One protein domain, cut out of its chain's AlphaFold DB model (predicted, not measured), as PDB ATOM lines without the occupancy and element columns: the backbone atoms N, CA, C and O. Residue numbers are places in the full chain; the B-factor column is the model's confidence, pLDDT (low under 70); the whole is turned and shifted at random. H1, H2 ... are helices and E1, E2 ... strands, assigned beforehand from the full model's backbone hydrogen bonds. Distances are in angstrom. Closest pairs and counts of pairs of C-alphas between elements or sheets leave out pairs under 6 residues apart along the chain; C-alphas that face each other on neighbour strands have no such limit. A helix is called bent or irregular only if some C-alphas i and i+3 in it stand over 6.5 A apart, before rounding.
ATOM      1  N   LEU A  16     -30.488  46.651 -21.362       98.12
ATOM      2  CA  LEU A  16     -29.353  45.881 -20.863       98.12
ATOM      3  C   LEU A  16     -29.109  44.603 -21.674       98.12
ATOM      4  O   LEU A  16     -27.999  44.076 -21.623       98.12
ATOM      5  N   ALA A  17     -30.096  44.103 -22.424       98.00
ATOM      6  CA  ALA A  17     -29.946  42.931 -23.285       98.00
ATOM      7  C   ALA A  17     -29.206  43.248 -24.597       98.00
ATOM      8  O   ALA A  17     -28.709  42.335 -25.250       98.00
ATOM      9  N   HIS A  18     -29.079  44.526 -24.968       98.44
ATOM     10  CA  HIS A  18     -28.415  44.943 -26.198       98.44
ATOM     11  C   HIS A  18     -26.961  45.371 -25.916       98.44
ATOM     12  O   HIS A  18     -26.756  46.407 -25.278       98.44
ATOM     13  N   PRO A  19     -25.933  44.659 -26.429       98.06
ATOM     14  CA  PRO A  19     -24.530  44.907 -26.071       98.06
ATOM     15  C   PRO A  19     -24.070  46.353 -26.304       98.06
ATOM     16  O   PRO A  19     -23.544  46.993 -25.404       98.06
ATOM     17  N   GLN A  20     -24.338  46.910 -27.485       98.25
ATOM     18  CA  GLN A  20     -23.900  48.260 -27.853       98.25
ATOM     19  C   GLN A  20     -24.676  49.375 -27.131       98.25
ATOM     20  O   GLN A  20     -24.118  50.450 -26.896       98.25
ATOM     21  N   LEU A  21     -25.955  49.149 -26.793       98.50
ATOM     22  CA  LEU A  21     -26.749  50.117 -26.032       98.50
ATOM     23  C   LEU A  21     -26.385  50.092 -24.549       98.50
ATOM     24  O   LEU A  21     -26.357  51.153 -23.929       98.50
ATOM     25  N   ARG A  22     -26.049  48.922 -23.994       98.38
ATOM     26  CA  ARG A  22     -25.599  48.776 -22.603       98.38
ATOM     27  C   ARG A  22     -24.446  49.729 -22.273       98.38
ATOM     28  O   ARG A  22     -24.471  50.341 -21.214       98.38
ATOM     29  N   GLU A  23     -23.513  49.926 -23.205       98.44
ATOM     30  CA  GLU A  23     -22.348  50.816 -23.050       98.44
ATOM     31  C   GLU A  23     -22.680  52.319 -23.025       98.44
ATOM     32  O   GLU A  23     -21.800  53.148 -22.800       98.44
ATOM     33  N   ARG A  24     -23.936  52.704 -23.270       98.12
ATOM     34  CA  ARG A  24     -24.354  54.113 -23.377       98.12
ATOM     35  C   ARG A  24     -25.734  54.406 -22.792       98.12
ATOM     36  O   ARG A  24     -26.287  55.474 -23.043       98.12
ATOM     37  N   ALA A  25     -26.304  53.465 -22.047       98.62
ATOM     38  CA  ALA A  25     -27.638  53.576 -21.480       98.62
ATOM     39  C   ALA A  25     -27.610  53.541 -19.951       98.62
ATOM     40  O   ALA A  25     -26.705  52.989 -19.327       98.62
ATOM     41  N   VAL A  26     -28.661  54.106 -19.361       98.75
ATOM     42  CA  VAL A  26     -28.974  53.989 -17.938       98.75
ATOM     43  C   VAL A  26     -30.321  53.285 -17.831       98.75
ATOM     44  O   VAL A  26     -31.349  53.848 -18.205       98.75
ATOM     45  N   ALA A  27     -30.330  52.050 -17.336       98.69
ATOM     46  CA  ALA A  27     -31.569  51.351 -17.007       98.69
ATOM     47  C   ALA A  27     -32.014  51.748 -15.596       98.69
ATOM     48  O   ALA A  27     -31.193  51.752 -14.683       98.69
ATOM     49  N   VAL A  28     -33.295  52.079 -15.410       98.62
ATOM     50  CA  VAL A  28     -33.841  52.554 -14.126       98.62
ATOM     51  C   VAL A  28     -34.991  51.663 -13.657       98.62
ATOM     52  O   VAL A  28     -36.005  51.498 -14.349       98.62
ATOM     53  N   SER A  29     -34.871  51.168 -12.429       98.31
ATOM     54  CA  SER A  29     -35.791  50.212 -11.807       98.31
ATOM     55  C   SER A  29     -36.347  50.758 -10.487       98.31
ATOM     56  O   SER A  29     -35.759  51.631  -9.846       98.31
ATOM     57  N   SER A  30     -37.526  50.276 -10.079       98.12
ATOM     58  CA  SER A  30     -38.216  50.740  -8.868       98.12
ATOM     59  C   SER A  30     -38.792  49.570  -8.081       98.12
ATOM     60  O   SER A  30     -39.709  48.899  -8.549       98.12
ATOM     61  N   PHE A  31     -38.321  49.379  -6.850       98.06
ATOM     62  CA  PHE A  31     -38.813  48.307  -5.986       98.06
ATOM     63  C   PHE A  31     -40.242  48.541  -5.518       98.06
ATOM     64  O   PHE A  31     -41.030  47.605  -5.466       98.06
ATOM     65  N   GLY A  32     -40.617  49.794  -5.253       97.06
ATOM     66  CA  GLY A  32     -41.981  50.113  -4.827       97.06
ATOM     67  C   GLY A  32     -43.052  49.775  -5.870       97.06
ATOM     68  O   GLY A  32     -44.232  49.703  -5.545       97.06
ATOM     69  N   LYS A  33     -42.653  49.574  -7.126       95.62
ATOM     70  CA  LYS A  33     -43.546  49.235  -8.237       95.62
ATOM     71  C   LYS A  33     -43.632  47.729  -8.421       95.62
ATOM     72  O   LYS A  33     -44.735  47.210  -8.545       95.62
ATOM     73  N   THR A  34     -42.486  47.059  -8.345       96.88
ATOM     74  CA  THR A  34     -42.370  45.598  -8.381       96.88
ATOM     75  C   THR A  34     -43.054  44.940  -7.184       96.88
ATOM     76  O   THR A  34     -43.844  44.031  -7.374       96.88
ATOM     77  N   PHE A  35     -42.822  45.444  -5.969       97.25
ATOM     78  CA  PHE A  35     -43.306  44.839  -4.722       97.25
ATOM     79  C   PHE A  35     -44.535  45.545  -4.131       97.25
ATOM     80  O   PHE A  35     -44.797  45.444  -2.940       97.25
ATOM     81  N   HIS A  36     -45.265  46.329  -4.931       96.88
ATOM     82  CA  HIS A  36     -46.492  47.034  -4.514       96.88
ATOM     83  C   HIS A  36     -46.342  48.005  -3.314       96.88
ATOM     84  O   HIS A  36     -47.332  48.419  -2.718       96.88
ATOM     85  N   MET A  37     -45.117  48.433  -2.990       96.88
ATOM     86  CA  MET A  37     -44.784  49.313  -1.858       96.88
ATOM     87  C   MET A  37     -44.308  50.699  -2.323       96.88
ATOM     88  O   MET A  37     -43.177  51.117  -2.069       96.88
ATOM     89  N   THR A  38     -45.152  51.448  -3.035       95.12
ATOM     90  CA  THR A  38     -44.752  52.728  -3.664       95.12
ATOM     91  C   THR A  38     -44.239  53.780  -2.670       95.12
ATOM     92  O   THR A  38     -43.389  54.601  -3.030       95.12
ATOM     93  N   GLY A  39     -44.707  53.734  -1.420       97.75
ATOM     94  CA  GLY A  39     -44.286  54.623  -0.335       97.75
ATOM     95  C   GLY A  39     -42.882  54.355   0.215       97.75
ATOM     96  O   GLY A  39     -42.312  55.240   0.839       97.75
ATOM     97  N   TRP A  40     -42.284  53.187  -0.055       97.94
ATOM     98  CA  TRP A  40     -40.940  52.851   0.443       97.94
ATOM     99  C   TRP A  40     -39.821  53.602  -0.286       97.94
ATOM    100  O   TRP A  40     -38.713  53.697   0.229       97.94
ATOM    101  N   LYS A  41     -40.110  54.153  -1.475       97.69
ATOM    102  CA  LYS A  41     -39.215  55.058  -2.221       97.69
ATOM    103  C   LYS A  41     -37.789  54.522  -2.432       97.69
ATOM    104  O   LYS A  41     -36.832  55.288  -2.433       97.69
ATOM    105  N   VAL A  42     -37.652  53.220  -2.700       98.56
ATOM    106  CA  VAL A  42     -36.376  52.609  -3.106       98.56
ATOM    107  C   VAL A  42     -36.406  52.247  -4.592       98.56
ATOM    108  O   VAL A  42     -37.349  51.626  -5.094       98.56
ATOM    109  N   GLY A  43     -35.358  52.644  -5.305       98.12
ATOM    110  CA  GLY A  43     -35.092  52.292  -6.695       98.12
ATOM    111  C   GLY A  43     -33.589  52.246  -6.942       98.12
ATOM    112  O   GLY A  43     -32.804  52.593  -6.062       98.12
ATOM    113  N   TYR A  44     -33.194  51.809  -8.131       98.69
ATOM    114  CA  TYR A  44     -31.789  51.748  -8.529       98.69
ATOM    115  C   TYR A  44     -31.643  51.999 -10.028       98.69
ATOM    116  O   TYR A  44     -32.623  51.995 -10.780       98.69
ATOM    117  N   CYS A  45     -30.403  52.213 -10.459       98.69
ATOM    118  CA  CYS A  45     -30.060  52.256 -11.869       98.69
ATOM    119  C   CYS A  45     -28.843  51.381 -12.175       98.69
ATOM    120  O   CYS A  45     -27.996  51.153 -11.310       98.69
ATOM    121  N   VAL A  46     -28.774  50.892 -13.411       98.75
ATOM    122  CA  VAL A  46     -27.655  50.120 -13.957       98.75
ATOM    123  C   VAL A  46     -27.109  50.882 -15.157       98.75
ATOM    124  O   VAL A  46     -27.866  51.216 -16.069       98.75
ATOM    125  N   ALA A  47     -25.811  51.177 -15.143       98.75
ATOM    126  CA  ALA A  47     -25.121  51.908 -16.200       98.75
ATOM    127  C   ALA A  47     -23.632  51.499 -16.256       98.75
ATOM    128  O   ALA A  47     -23.130  50.901 -15.299       98.75
ATOM    129  N   PRO A  48     -22.911  51.822 -17.345       98.75
ATOM    130  CA  PRO A  48     -21.457  51.686 -17.423       98.75
ATOM    131  C   PRO A  48     -20.742  52.426 -16.295       98.75
ATOM    132  O   PRO A  48     -21.208  53.474 -15.846       98.75
ATOM    133  N   ALA A  49     -19.566  51.937 -15.892       98.62
ATOM    134  CA  ALA A  49     -18.818  52.473 -14.751       98.62
ATOM    135  C   ALA A  49     -18.597  53.996 -14.824       98.62
ATOM    136  O   ALA A  49     -18.825  54.690 -13.835       98.62
ATOM    137  N   ALA A  50     -18.227  54.517 -16.001       98.62
ATOM    138  CA  ALA A  50     -18.034  55.951 -16.220       98.62
ATOM    139  C   ALA A  50     -19.326  56.758 -15.989       98.62
ATOM    140  O   ALA A  50     -19.303  57.780 -15.313       98.62
ATOM    141  N   ILE A  51     -20.470  56.265 -16.474       98.81
ATOM    142  CA  ILE A  51     -21.773  56.924 -16.299       98.81
ATOM    143  C   ILE A  51     -22.242  56.806 -14.843       98.81
ATOM    144  O   ILE A  51     -22.675  57.788 -14.240       98.81
ATOM    145  N   SER A  52     -22.119  55.622 -14.235       98.81
ATOM    146  CA  SER A  52     -22.464  55.408 -12.827       98.81
ATOM    147  C   SER A  52     -21.645  56.278 -11.874       98.81
ATOM    148  O   SER A  52     -22.182  56.699 -10.852       98.81
ATOM    149  N   ALA A  53     -20.375  56.563 -12.178       98.81
ATOM    150  CA  ALA A  53     -19.552  57.462 -11.372       98.81
ATOM    151  C   ALA A  53     -20.142  58.880 -11.329       98.81
ATOM    152  O   ALA A  53     -20.306  59.437 -10.243       98.81
ATOM    153  N   GLU A  54     -20.547  59.431 -12.476       98.81
ATOM    154  CA  GLU A  54     -21.168  60.760 -12.543       98.81
ATOM    155  C   GLU A  54     -22.544  60.793 -11.861       98.81
ATOM    156  O   GLU A  54     -22.840  61.714 -11.098       98.81
ATOM    157  N   LEU A  55     -23.360  59.745 -12.034       98.81
ATOM    158  CA  LEU A  55     -24.644  59.623 -11.334       98.81
ATOM    159  C   LEU A  55     -24.470  59.581  -9.808       98.81
ATOM    160  O   LEU A  55     -25.260  60.183  -9.081       98.81
ATOM    161  N   ARG A  56     -23.431  58.898  -9.310       98.81
ATOM    162  CA  ARG A  56     -23.131  58.815  -7.871       98.81
ATOM    163  C   ARG A  56     -22.679  60.152  -7.291       98.81
ATOM    164  O   ARG A  56     -23.098  60.460  -6.180       98.81
ATOM    165  N   LYS A  57     -21.910  60.957  -8.037       98.81
ATOM    166  CA  LYS A  57     -21.555  62.327  -7.616       98.81
ATOM    167  C   LYS A  57     -22.811  63.157  -7.369       98.81
ATOM    168  O   LYS A  57     -22.933  63.784  -6.327       98.81
ATOM    169  N   VAL A  58     -23.775  63.109  -8.288       98.81
ATOM    170  CA  VAL A  58     -25.056  63.813  -8.129       98.81
ATOM    171  C   VAL A  58     -25.857  63.233  -6.956       98.81
ATOM    172  O   VAL A  58     -26.263  63.972  -6.064       98.81
ATOM    173  N   HIS A  59     -26.040  61.909  -6.901       98.75
ATOM    174  CA  HIS A  59     -26.791  61.237  -5.830       98.75
ATOM    175  C   HIS A  59     -26.272  61.576  -4.424       98.75
ATOM    176  O   HIS A  59     -27.075  61.818  -3.516       98.75
ATOM    177  N   GLN A  60     -24.946  61.650  -4.263       98.62
ATOM    178  CA  GLN A  60     -24.293  61.996  -3.003       98.62
ATOM    179  C   GLN A  60     -24.770  63.347  -2.446       98.62
ATOM    180  O   GLN A  60     -24.899  63.479  -1.232       98.62
ATOM    181  N   TYR A  61     -25.079  64.317  -3.313       98.44
ATOM    182  CA  TYR A  61     -25.561  65.646  -2.916       98.44
ATOM    183  C   TYR A  61     -27.085  65.802  -2.955       98.44
ATOM    184  O   TYR A  61     -27.608  66.742  -2.365       98.44
ATOM    185  N   LEU A  62     -27.814  64.897  -3.615       98.50
ATOM    186  CA  LEU A  62     -29.281  64.902  -3.598       98.50
ATOM    187  C   LEU A  62     -29.838  64.326  -2.294       98.50
ATOM    188  O   LEU A  62     -30.725  64.918  -1.687       98.50
ATOM    189  N   THR A  63     -29.352  63.153  -1.889       98.31
ATOM    190  CA  THR A  63     -29.872  62.442  -0.706       98.31
ATOM    191  C   THR A  63     -28.795  61.763   0.133       98.31
ATOM    192  O   THR A  63     -29.114  61.295   1.221       98.31
ATOM    193  N   PHE A  64     -27.544  61.702  -0.346       98.38
ATOM    194  CA  PHE A  64     -26.400  60.989   0.246       98.38
ATOM    195  C   PHE A  64     -26.569  59.464   0.342       98.38
ATOM    196  O   PHE A  64     -25.768  58.714  -0.211       98.38
ATOM    197  N   CYS A  65     -27.626  59.001   1.001       98.38
ATOM    198  CA  CYS A  65     -27.994  57.601   1.147       98.38
ATOM    199  C   CYS A  65     -29.516  57.405   1.042       98.38
ATOM    200  O   CYS A  65     -30.295  58.357   1.074       98.38
ATOM    201  N   VAL A  66     -29.944  56.147   0.944       98.62
ATOM    202  CA  VAL A  66     -31.357  55.729   0.955       98.62
ATOM    203  C   VAL A  66     -31.646  54.972   2.257       98.62
ATOM    204  O   VAL A  66     -30.723  54.492   2.909       98.62
ATOM    205  N   ASN A  67     -32.918  54.845   2.642       98.62
ATOM    206  CA  ASN A  67     -33.374  54.132   3.842       98.62
ATOM    207  C   ASN A  67     -32.684  52.759   4.022       98.62
ATOM    208  O   ASN A  67     -32.950  51.818   3.273       98.62
ATOM    209  N   THR A  68     -31.790  52.655   5.011       98.75
ATOM    210  CA  THR A  68     -30.949  51.466   5.232       98.75
ATOM    211  C   THR A  68     -31.758  50.212   5.585       98.75
ATOM    212  O   THR A  68     -31.549  49.194   4.926       98.75
ATOM    213  N   PRO A  69     -32.714  50.241   6.539       98.62
ATOM    214  CA  PRO A  69     -33.556  49.073   6.811       98.62
ATOM    215  C   PRO A  69     -34.320  48.566   5.580       98.62
ATOM    216  O   PRO A  69     -34.373  47.361   5.346       98.62
ATOM    217  N   ALA A  70     -34.861  49.470   4.755       98.56
ATOM    218  CA  ALA A  70     -35.568  49.089   3.534       98.56
ATOM    219  C   ALA A  70     -34.636  48.411   2.517       98.56
ATOM    220  O   ALA A  70     -35.045  47.450   1.871       98.56
ATOM    221  N   GLN A  71     -33.383  48.866   2.390       98.75
ATOM    222  CA  GLN A  71     -32.391  48.211   1.528       98.75
ATOM    223  C   GLN A  71     -32.102  46.772   1.977       98.75
ATOM    224  O   GLN A  71     -32.036  45.881   1.133       98.75
ATOM    225  N   LEU A  72     -31.978  46.536   3.288       98.75
ATOM    226  CA  LEU A  72     -31.766  45.195   3.843       98.75
ATOM    227  C   LEU A  72     -32.975  44.287   3.586       98.75
ATOM    228  O   LEU A  72     -32.813  43.202   3.033       98.75
ATOM    229  N   ALA A  73     -34.187  44.764   3.879       98.62
ATOM    230  CA  ALA A  73     -35.415  44.008   3.635       98.62
ATOM    231  C   ALA A  73     -35.604  43.656   2.147       98.62
ATOM    232  O   ALA A  73     -36.007  42.545   1.810       98.62
ATOM    233  N   LEU A  74     -35.274  44.577   1.237       98.50
ATOM    234  CA  LEU A  74     -35.324  44.321  -0.205       98.50
ATOM    235  C   LEU A  74     -34.260  43.311  -0.649       98.50
ATOM    236  O   LEU A  74     -34.542  42.477  -1.508       98.50
ATOM    237  N   ALA A  75     -33.061  43.348  -0.064       98.56
ATOM    238  CA  ALA A  75     -32.027  42.349  -0.326       98.56
ATOM    239  C   ALA A  75     -32.442  40.950   0.158       98.56
ATOM    240  O   ALA A  75     -32.145  39.958  -0.509       98.56
ATOM    241  N   ASP A  76     -33.139  40.855   1.290       98.62
ATOM    242  CA  ASP A  76     -33.714  39.599   1.777       98.62
ATOM    243  C   ASP A  76     -34.821  39.101   0.846       98.62
ATOM    244  O   ASP A  76     -34.745  37.965   0.385       98.62
ATOM    245  N   MET A  77     -35.771  39.963   0.471       98.19
ATOM    246  CA  MET A  77     -36.864  39.627  -0.449       98.19
ATOM    247  C   MET A  77     -36.352  39.094  -1.794       98.19
ATOM    248  O   MET A  77     -36.819  38.066  -2.276       98.19
ATOM    249  N   LEU A  78     -35.354  39.753  -2.393       97.62
ATOM    250  CA  LEU A  78     -34.772  39.322  -3.670       97.62
ATOM    251  C   LEU A  78     -34.109  37.940  -3.598       97.62
ATOM    252  O   LEU A  78     -34.070  37.234  -4.604       97.62
ATOM    253  N   ARG A  79     -33.560  37.567  -2.435       98.00
ATOM    254  CA  ARG A  79     -32.901  36.270  -2.220       98.00
ATOM    255  C   ARG A  79     -33.890  35.176  -1.837       98.00
ATOM    256  O   ARG A  79     -33.727  34.046  -2.282       98.00
ATOM    257  N   ALA A  80     -34.875  35.508  -1.010       98.25
ATOM    258  CA  ALA A  80     -35.873  34.570  -0.513       98.25
ATOM    259  C   ALA A  80     -36.924  34.227  -1.577       98.25
ATOM    260  O   ALA A  80     -37.318  33.071  -1.692       98.25
ATOM    261  N   GLU A  81     -37.345  35.210  -2.380       97.31
ATOM    262  CA  GLU A  81     -38.439  35.070  -3.347       97.31
ATOM    263  C   GLU A  81     -38.051  35.579  -4.754       97.31
ATOM    264  O   GLU A  81     -38.676  36.499  -5.294       97.31
ATOM    265  N   PRO A  82     -37.036  34.980  -5.409       94.19
ATOM    266  CA  PRO A  82     -36.593  35.401  -6.741       94.19
ATOM    267  C   PRO A  82     -37.647  35.178  -7.837       94.19
ATOM    268  O   PRO A  82     -37.529  35.741  -8.922       94.19
ATOM    269  N   GLU A  83     -38.677  34.373  -7.576       95.69
ATOM    270  CA  GLU A  83     -39.766  34.103  -8.517       95.69
ATOM    271  C   GLU A  83     -40.858  35.186  -8.487       95.69
ATOM    272  O   GLU A  83     -41.573  35.347  -9.472       95.69
ATOM    273  N   HIS A  84     -40.943  36.001  -7.424       96.25
ATOM    274  CA  HIS A  84     -42.033  36.965  -7.214       96.25
ATOM    275  C   HIS A  84     -42.287  37.869  -8.430       96.25
ATOM    276  O   HIS A  84     -43.423  38.078  -8.854       96.25
ATOM    277  N   TYR A  85     -41.222  38.411  -9.030       94.19
ATOM    278  CA  TYR A  85     -41.369  39.304 -10.179       94.19
ATOM    279  C   TYR A  85     -41.792  38.572 -11.462       94.19
ATOM    280  O   TYR A  85     -42.325  39.211 -12.369       94.19
ATOM    281  N   ARG A  86     -41.559  37.256 -11.567       94.06
ATOM    282  CA  ARG A  86     -41.939  36.442 -12.735       94.06
ATOM    283  C   ARG A  86     -43.436  36.162 -12.772       94.06
ATOM    284  O   ARG A  86     -43.979  35.971 -13.856       94.06
ATOM    285  N   ASP A  87     -44.100  36.240 -11.623       95.81
ATOM    286  CA  ASP A  87     -45.549  36.072 -11.507       95.81
ATOM    287  C   ASP A  87     -46.331  37.360 -11.822       95.81
ATOM    288  O   ASP A  87     -47.534  37.318 -12.111       95.81
ATOM    289  N   LEU A  88     -45.662  38.520 -11.829       97.62
ATOM    290  CA  LEU A  88     -46.296  39.823 -12.063       97.62
ATOM    291  C   LEU A  88     -47.045  39.937 -13.403       97.62
ATOM    292  O   LEU A  88     -48.148  40.500 -13.396       97.62
ATOM    293  N   PRO A  89     -46.549  39.406 -14.542       97.56
ATOM    294  CA  PRO A  89     -47.304  39.386 -15.789       97.56
ATOM    295  C   PRO A  89     -48.654  38.683 -15.652       97.56
ATOM    296  O   PRO A  89     -49.678  39.243 -16.041       97.56
ATOM    297  N   ALA A  90     -48.691  37.479 -15.076       97.06
ATOM    298  CA  ALA A  90     -49.931  36.725 -14.908       97.06
ATOM    299  C   ALA A  90     -50.877  37.424 -13.917       97.06
ATOM    300  O   ALA A  90     -52.072  37.581 -14.192       97.06
ATOM    301  N   PHE A  91     -50.325  37.918 -12.805       98.06
ATOM    302  CA  PHE A  91     -51.059  38.658 -11.784       98.06
ATOM    303  C   PHE A  91     -51.778  39.891 -12.351       98.06
ATOM    304  O   PHE A  91     -52.976  40.081 -12.113       98.06
ATOM    305  N   TYR A  92     -51.076  40.722 -13.128       98.50
ATOM    306  CA  TYR A  92     -51.664  41.928 -13.710       98.50
ATOM    307  C   TYR A  92     -52.515  41.652 -14.948       98.50
ATOM    308  O   TYR A  92     -53.521  42.339 -15.130       98.50
ATOM    309  N   ARG A  93     -52.203  40.625 -15.750       98.25
ATOM    310  CA  ARG A  93     -53.028  40.230 -16.902       98.25
ATOM    311  C   ARG A  93     -54.451  39.895 -16.469       98.25
ATOM    312  O   ARG A  93     -55.395  40.426 -17.043       98.25
ATOM    313  N   LYS A  94     -54.612  39.135 -15.379       98.38
ATOM    314  CA  LYS A  94     -55.933  38.830 -14.807       98.38
ATOM    315  C   LYS A  94     -56.740  40.098 -14.492       98.38
ATOM    316  O   LYS A  94     -57.939  40.136 -14.738       98.38
ATOM    317  N   LYS A  95     -56.097  41.140 -13.952       98.50
ATOM    318  CA  LYS A  95     -56.752  42.417 -13.610       98.50
ATOM    319  C   LYS A  95     -57.065  43.256 -14.850       98.50
ATOM    320  O   LYS A  95     -58.148  43.825 -14.936       98.50
ATOM    321  N   ARG A  96     -56.138  43.302 -15.810       98.38
ATOM    322  CA  ARG A  96     -56.339  43.938 -17.117       98.38
ATOM    323  C   ARG A  96     -57.558  43.339 -17.815       98.38
ATOM    324  O   ARG A  96     -58.423  44.082 -18.259       98.38
ATOM    325  N   ASP A  97     -57.654  42.013 -17.848       98.19
ATOM    326  CA  ASP A  97     -58.711  41.307 -18.572       98.19
ATOM    327  C   ASP A  97     -60.098  41.542 -17.954       98.19
ATOM    328  O   ASP A  97     -61.084  41.586 -18.683       98.19
ATOM    329  N   VAL A  98     -60.191  41.785 -16.638       98.25
ATOM    330  CA  VAL A  98     -61.447  42.224 -15.999       98.25
ATOM    331  C   VAL A  98     -61.934  43.547 -16.598       98.25
ATOM    332  O   VAL A  98     -63.092  43.636 -16.995       98.25
ATOM    333  N   LEU A  99     -61.060  44.554 -16.707       97.56
ATOM    334  CA  LEU A  99     -61.411  45.850 -17.300       97.56
ATOM    335  C   LEU A  99     -61.707  45.727 -18.797       97.56
ATOM    336  O   LEU A  99     -62.699  46.271 -19.268       97.56
ATOM    337  N   VAL A 100     -60.880  44.975 -19.528       97.62
ATOM    338  CA  VAL A 100     -61.063  44.746 -20.968       97.62
ATOM    339  C   VAL A 100     -62.415  44.101 -21.254       97.62
ATOM    340  O   VAL A 100     -63.139  44.545 -22.138       97.62
ATOM    341  N   ASN A 101     -62.783  43.074 -20.487       97.31
ATOM    342  CA  ASN A 101     -64.053  42.383 -20.673       97.31
ATOM    343  C   ASN A 101     -65.245  43.249 -20.254       97.31
ATOM    344  O   ASN A 101     -66.249  43.251 -20.955       97.31
ATOM    345  N   ALA A 102     -65.132  44.013 -19.163       96.62
ATOM    346  CA  ALA A 102     -66.205  44.895 -18.703       96.62
ATOM    347  C   ALA A 102     -66.505  46.044 -19.680       96.62
ATOM    348  O   ALA A 102     -67.639  46.504 -19.766       96.62
ATOM    349  N   LEU A 103     -65.490  46.517 -20.406       95.69
ATOM    350  CA  LEU A 103     -65.607  47.633 -21.345       95.69
ATOM    351  C   LEU A 103     -65.890  47.191 -22.789       95.69
ATOM    352  O   LEU A 103     -66.182  48.046 -23.623       95.69
ATOM    353  N   ARG A 104     -65.838  45.885 -23.080       93.50
ATOM    354  CA  ARG A 104     -65.955  45.320 -24.435       93.50
ATOM    355  C   ARG A 104     -67.227  45.743 -25.167       93.50
ATOM    356  O   ARG A 104     -67.156  46.075 -26.343       93.50
ATOM    357  N   ASP A 105     -68.358  45.745 -24.467       92.50
ATOM    358  CA  ASP A 105     -69.673  46.057 -25.047       92.50
ATOM    359  C   ASP A 105     -70.070  47.531 -24.839       92.50
ATOM    360  O   ASP A 105     -71.228  47.919 -25.001       92.50
ATOM    361  N   SER A 106     -69.114  48.371 -24.436       93.75
ATOM    362  CA  SER A 106     -69.323  49.808 -24.282       93.75
ATOM    363  C   SER A 106     -69.030  50.561 -25.587       93.75
ATOM    364  O   SER A 106     -68.509  50.010 -26.550       93.75
ATOM    365  N   ARG A 107     -69.324  51.866 -25.615       94.00
ATOM    366  CA  ARG A 107     -68.925  52.765 -26.720       94.00
ATOM    367  C   ARG A 107     -67.444  53.170 -26.668       94.00
ATOM    368  O   ARG A 107     -67.030  54.031 -27.437       94.00
ATOM    369  N   LEU A 108     -66.694  52.643 -25.705       95.38
ATOM    370  CA  LEU A 108     -65.292  52.962 -25.489       95.38
ATOM    371  C   LEU A 108     -64.427  51.966 -26.255       95.38
ATOM    372  O   LEU A 108     -64.692  50.765 -26.234       95.38
ATOM    373  N   GLU A 109     -63.373  52.459 -26.888       95.12
ATOM    374  CA  GLU A 109     -62.395  51.624 -27.574       95.12
ATOM    375  C   GLU A 109     -61.175  51.419 -26.674       95.12
ATOM    376  O   GLU A 109     -60.656  52.354 -26.066       95.12
ATOM    377  N   ILE A 110     -60.717  50.176 -26.552       96.25
ATOM    378  CA  ILE A 110     -59.573  49.832 -25.707       96.25
ATOM    379  C   ILE A 110     -58.350  49.659 -26.594       96.25
ATOM    380  O   ILE A 110     -58.335  48.790 -27.465       96.25
ATOM    381  N   LEU A 111     -57.302  50.441 -26.336       96.25
ATOM    382  CA  LEU A 111     -56.047  50.307 -27.068       96.25
ATOM    383  C   LEU A 111     -55.256  49.079 -26.580       96.25
ATOM    384  O   LEU A 111     -55.332  48.734 -25.391       96.25
ATOM    385  N   PRO A 112     -54.458  48.425 -27.451       95.19
ATOM    386  CA  PRO A 112     -53.610  47.305 -27.053       95.19
ATOM    387  C   PRO A 112     -52.733  47.637 -25.838       95.19
ATOM    388  O   PRO A 112     -52.012  48.632 -25.811       95.19
ATOM    389  N   CYS A 113     -52.796  46.782 -24.816       96.62
ATOM    390  CA  CYS A 113     -52.029  46.916 -23.580       96.62
ATOM    391  C   CYS A 113     -51.027  45.762 -23.467       96.62
ATOM    392  O   CYS A 113     -51.387  44.630 -23.117       96.62
ATOM    393  N   GLU A 114     -49.766  46.069 -23.769       96.00
ATOM    394  CA  GLU A 114     -48.643  45.119 -23.800       96.00
ATOM    395  C   GLU A 114     -47.815  45.110 -22.507       96.00
ATOM    396  O   GLU A 114     -46.943  44.263 -22.319       96.00
ATOM    397  N   GLY A 115     -48.093  46.019 -21.575       96.75
ATOM    398  CA  GLY A 115     -47.399  46.084 -20.298       96.75
ATOM    399  C   GLY A 115     -47.882  47.227 -19.421       96.75
ATOM    400  O   GLY A 115     -48.827  47.940 -19.755       96.75
ATOM    401  N   THR A 116     -47.195  47.415 -18.292       97.94
ATOM    402  CA  THR A 116     -47.649  48.246 -17.166       97.94
ATOM    403  C   THR A 116     -48.972  47.743 -16.570       97.94
ATOM    404  O   THR A 116     -49.541  46.747 -17.006       97.94
ATOM    405  N   TYR A 117     -49.464  48.420 -15.534       97.19
ATOM    406  CA  TYR A 117     -50.799  48.170 -14.982       97.19
ATOM    407  C   TYR A 117     -51.839  49.209 -15.434       97.19
ATOM    408  O   TYR A 117     -52.910  49.299 -14.836       97.19
ATOM    409  N   PHE A 118     -51.521  50.026 -16.444       98.12
ATOM    410  CA  PHE A 118     -52.440  51.010 -17.012       98.12
ATOM    411  C   PHE A 118     -53.140  50.459 -18.255       98.12
ATOM    412  O   PHE A 118     -52.580  49.653 -18.995       98.12
ATOM    413  N   LEU A 119     -54.359  50.944 -18.494       98.00
ATOM    414  CA  LEU A 119     -55.136  50.664 -19.693       98.00
ATOM    415  C   LEU A 119     -55.505  51.997 -20.342       98.00
ATOM    416  O   LEU A 119     -56.052  52.872 -19.670       98.00
ATOM    417  N   LEU A 120     -55.178  52.157 -21.622       98.00
ATOM    418  CA  LEU A 120     -55.608  53.315 -22.397       98.00
ATOM    419  C   LEU A 120     -56.956  53.011 -23.043       98.00
ATOM    420  O   LEU A 120     -57.144  51.950 -23.641       98.00
ATOM    421  N   VAL A 121     -57.880  53.951 -22.889       97.06
ATOM    422  CA  VAL A 121     -59.258  53.842 -23.355       97.06
ATOM    423  C   VAL A 121     -59.595  55.110 -24.126       97.06
ATOM    424  O   VAL A 121     -59.482  56.213 -23.587       97.06
ATOM    425  N   ASP A 122     -59.986  54.948 -25.382       95.75
ATOM    426  CA  ASP A 122     -60.472  56.009 -26.251       95.75
ATOM    427  C   ASP A 122     -61.992  56.161 -26.072       95.75
ATOM    428  O   ASP A 122     -62.759  55.197 -26.114       95.75
ATOM    429  N   TYR A 123     -62.431  57.396 -25.830       95.00
ATOM    430  CA  TYR A 123     -63.832  57.768 -25.636       95.00
ATOM    431  C   TYR A 123     -64.383  58.660 -26.760       95.00
ATOM    432  O   TYR A 123     -65.477  59.214 -26.628       95.00
TER     433      TYR A 123
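AT A GLANCE: This is residues 16 to 123 of the 130 residues of the protein "Putative aminotransferase" of Citrobacter koseri (UniProt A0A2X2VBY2). An open frame of short parts, the two-stranded ribbon E1 and E2 with H3 and H4 set around it, runs out into a long arm, H5, along which residues 104 to 123 fold back as a loop. The printed part has 108 residues, mostly helix, in the order H1 E1 H2 E2 H3 H4 H5; the sheet E1 - E2 is antiparallel. The whole is loose, with a radius of gyration of the C-alphas of 18.4 A, and elongated, spanning 53 by 33 by 26 A.

IN THESE COORDINATES: Find C-alpha 19 at (-24.530, 44.907, -26.071), where H1, residues 19 to 22, begins. Next come E1, residues 27 to 30, H2, residues 31 to 34, and E2, residues 43 to 46. H3, residues 49 to 62, is 19.7 A long, and H4, residues 68 to 80, 18.5 A. H5, residues 84 to 103, runs 29.5 A to C-alpha 103 at (-65.607, 47.633, -21.345); it is irregular, but only just: C-alphas 86 and 89 are 6.8 A apart.

HOW THE PARTS SIT: Look first at E1 and E2, antiparallel at 163 degrees, with N 27 and O 46 2.9 A apart, within hydrogen-bond range. No helix touches another. H2 is close to H5 but not clearly touching, the closest C-alphas being those of Thr 34 and Tyr 85, 6.6 A. H1 and H3 are apart, as are H3 and H4. In H4 every O i to N i+4 pair is within hydrogen-bond range, in H3 8 of 10, in H5 12 of 16; H1 and H2 are too short for such a pair.

THE WHOLE: The C-alphas of Lys 57 and Asp 105, the two farthest apart, are 53.7 A apart. Residues 57 to 63, of which 57 to 62 belong to H3, stand free. The printed part has no cut, no link is long, and no printed residue is under 70 in pLDDT.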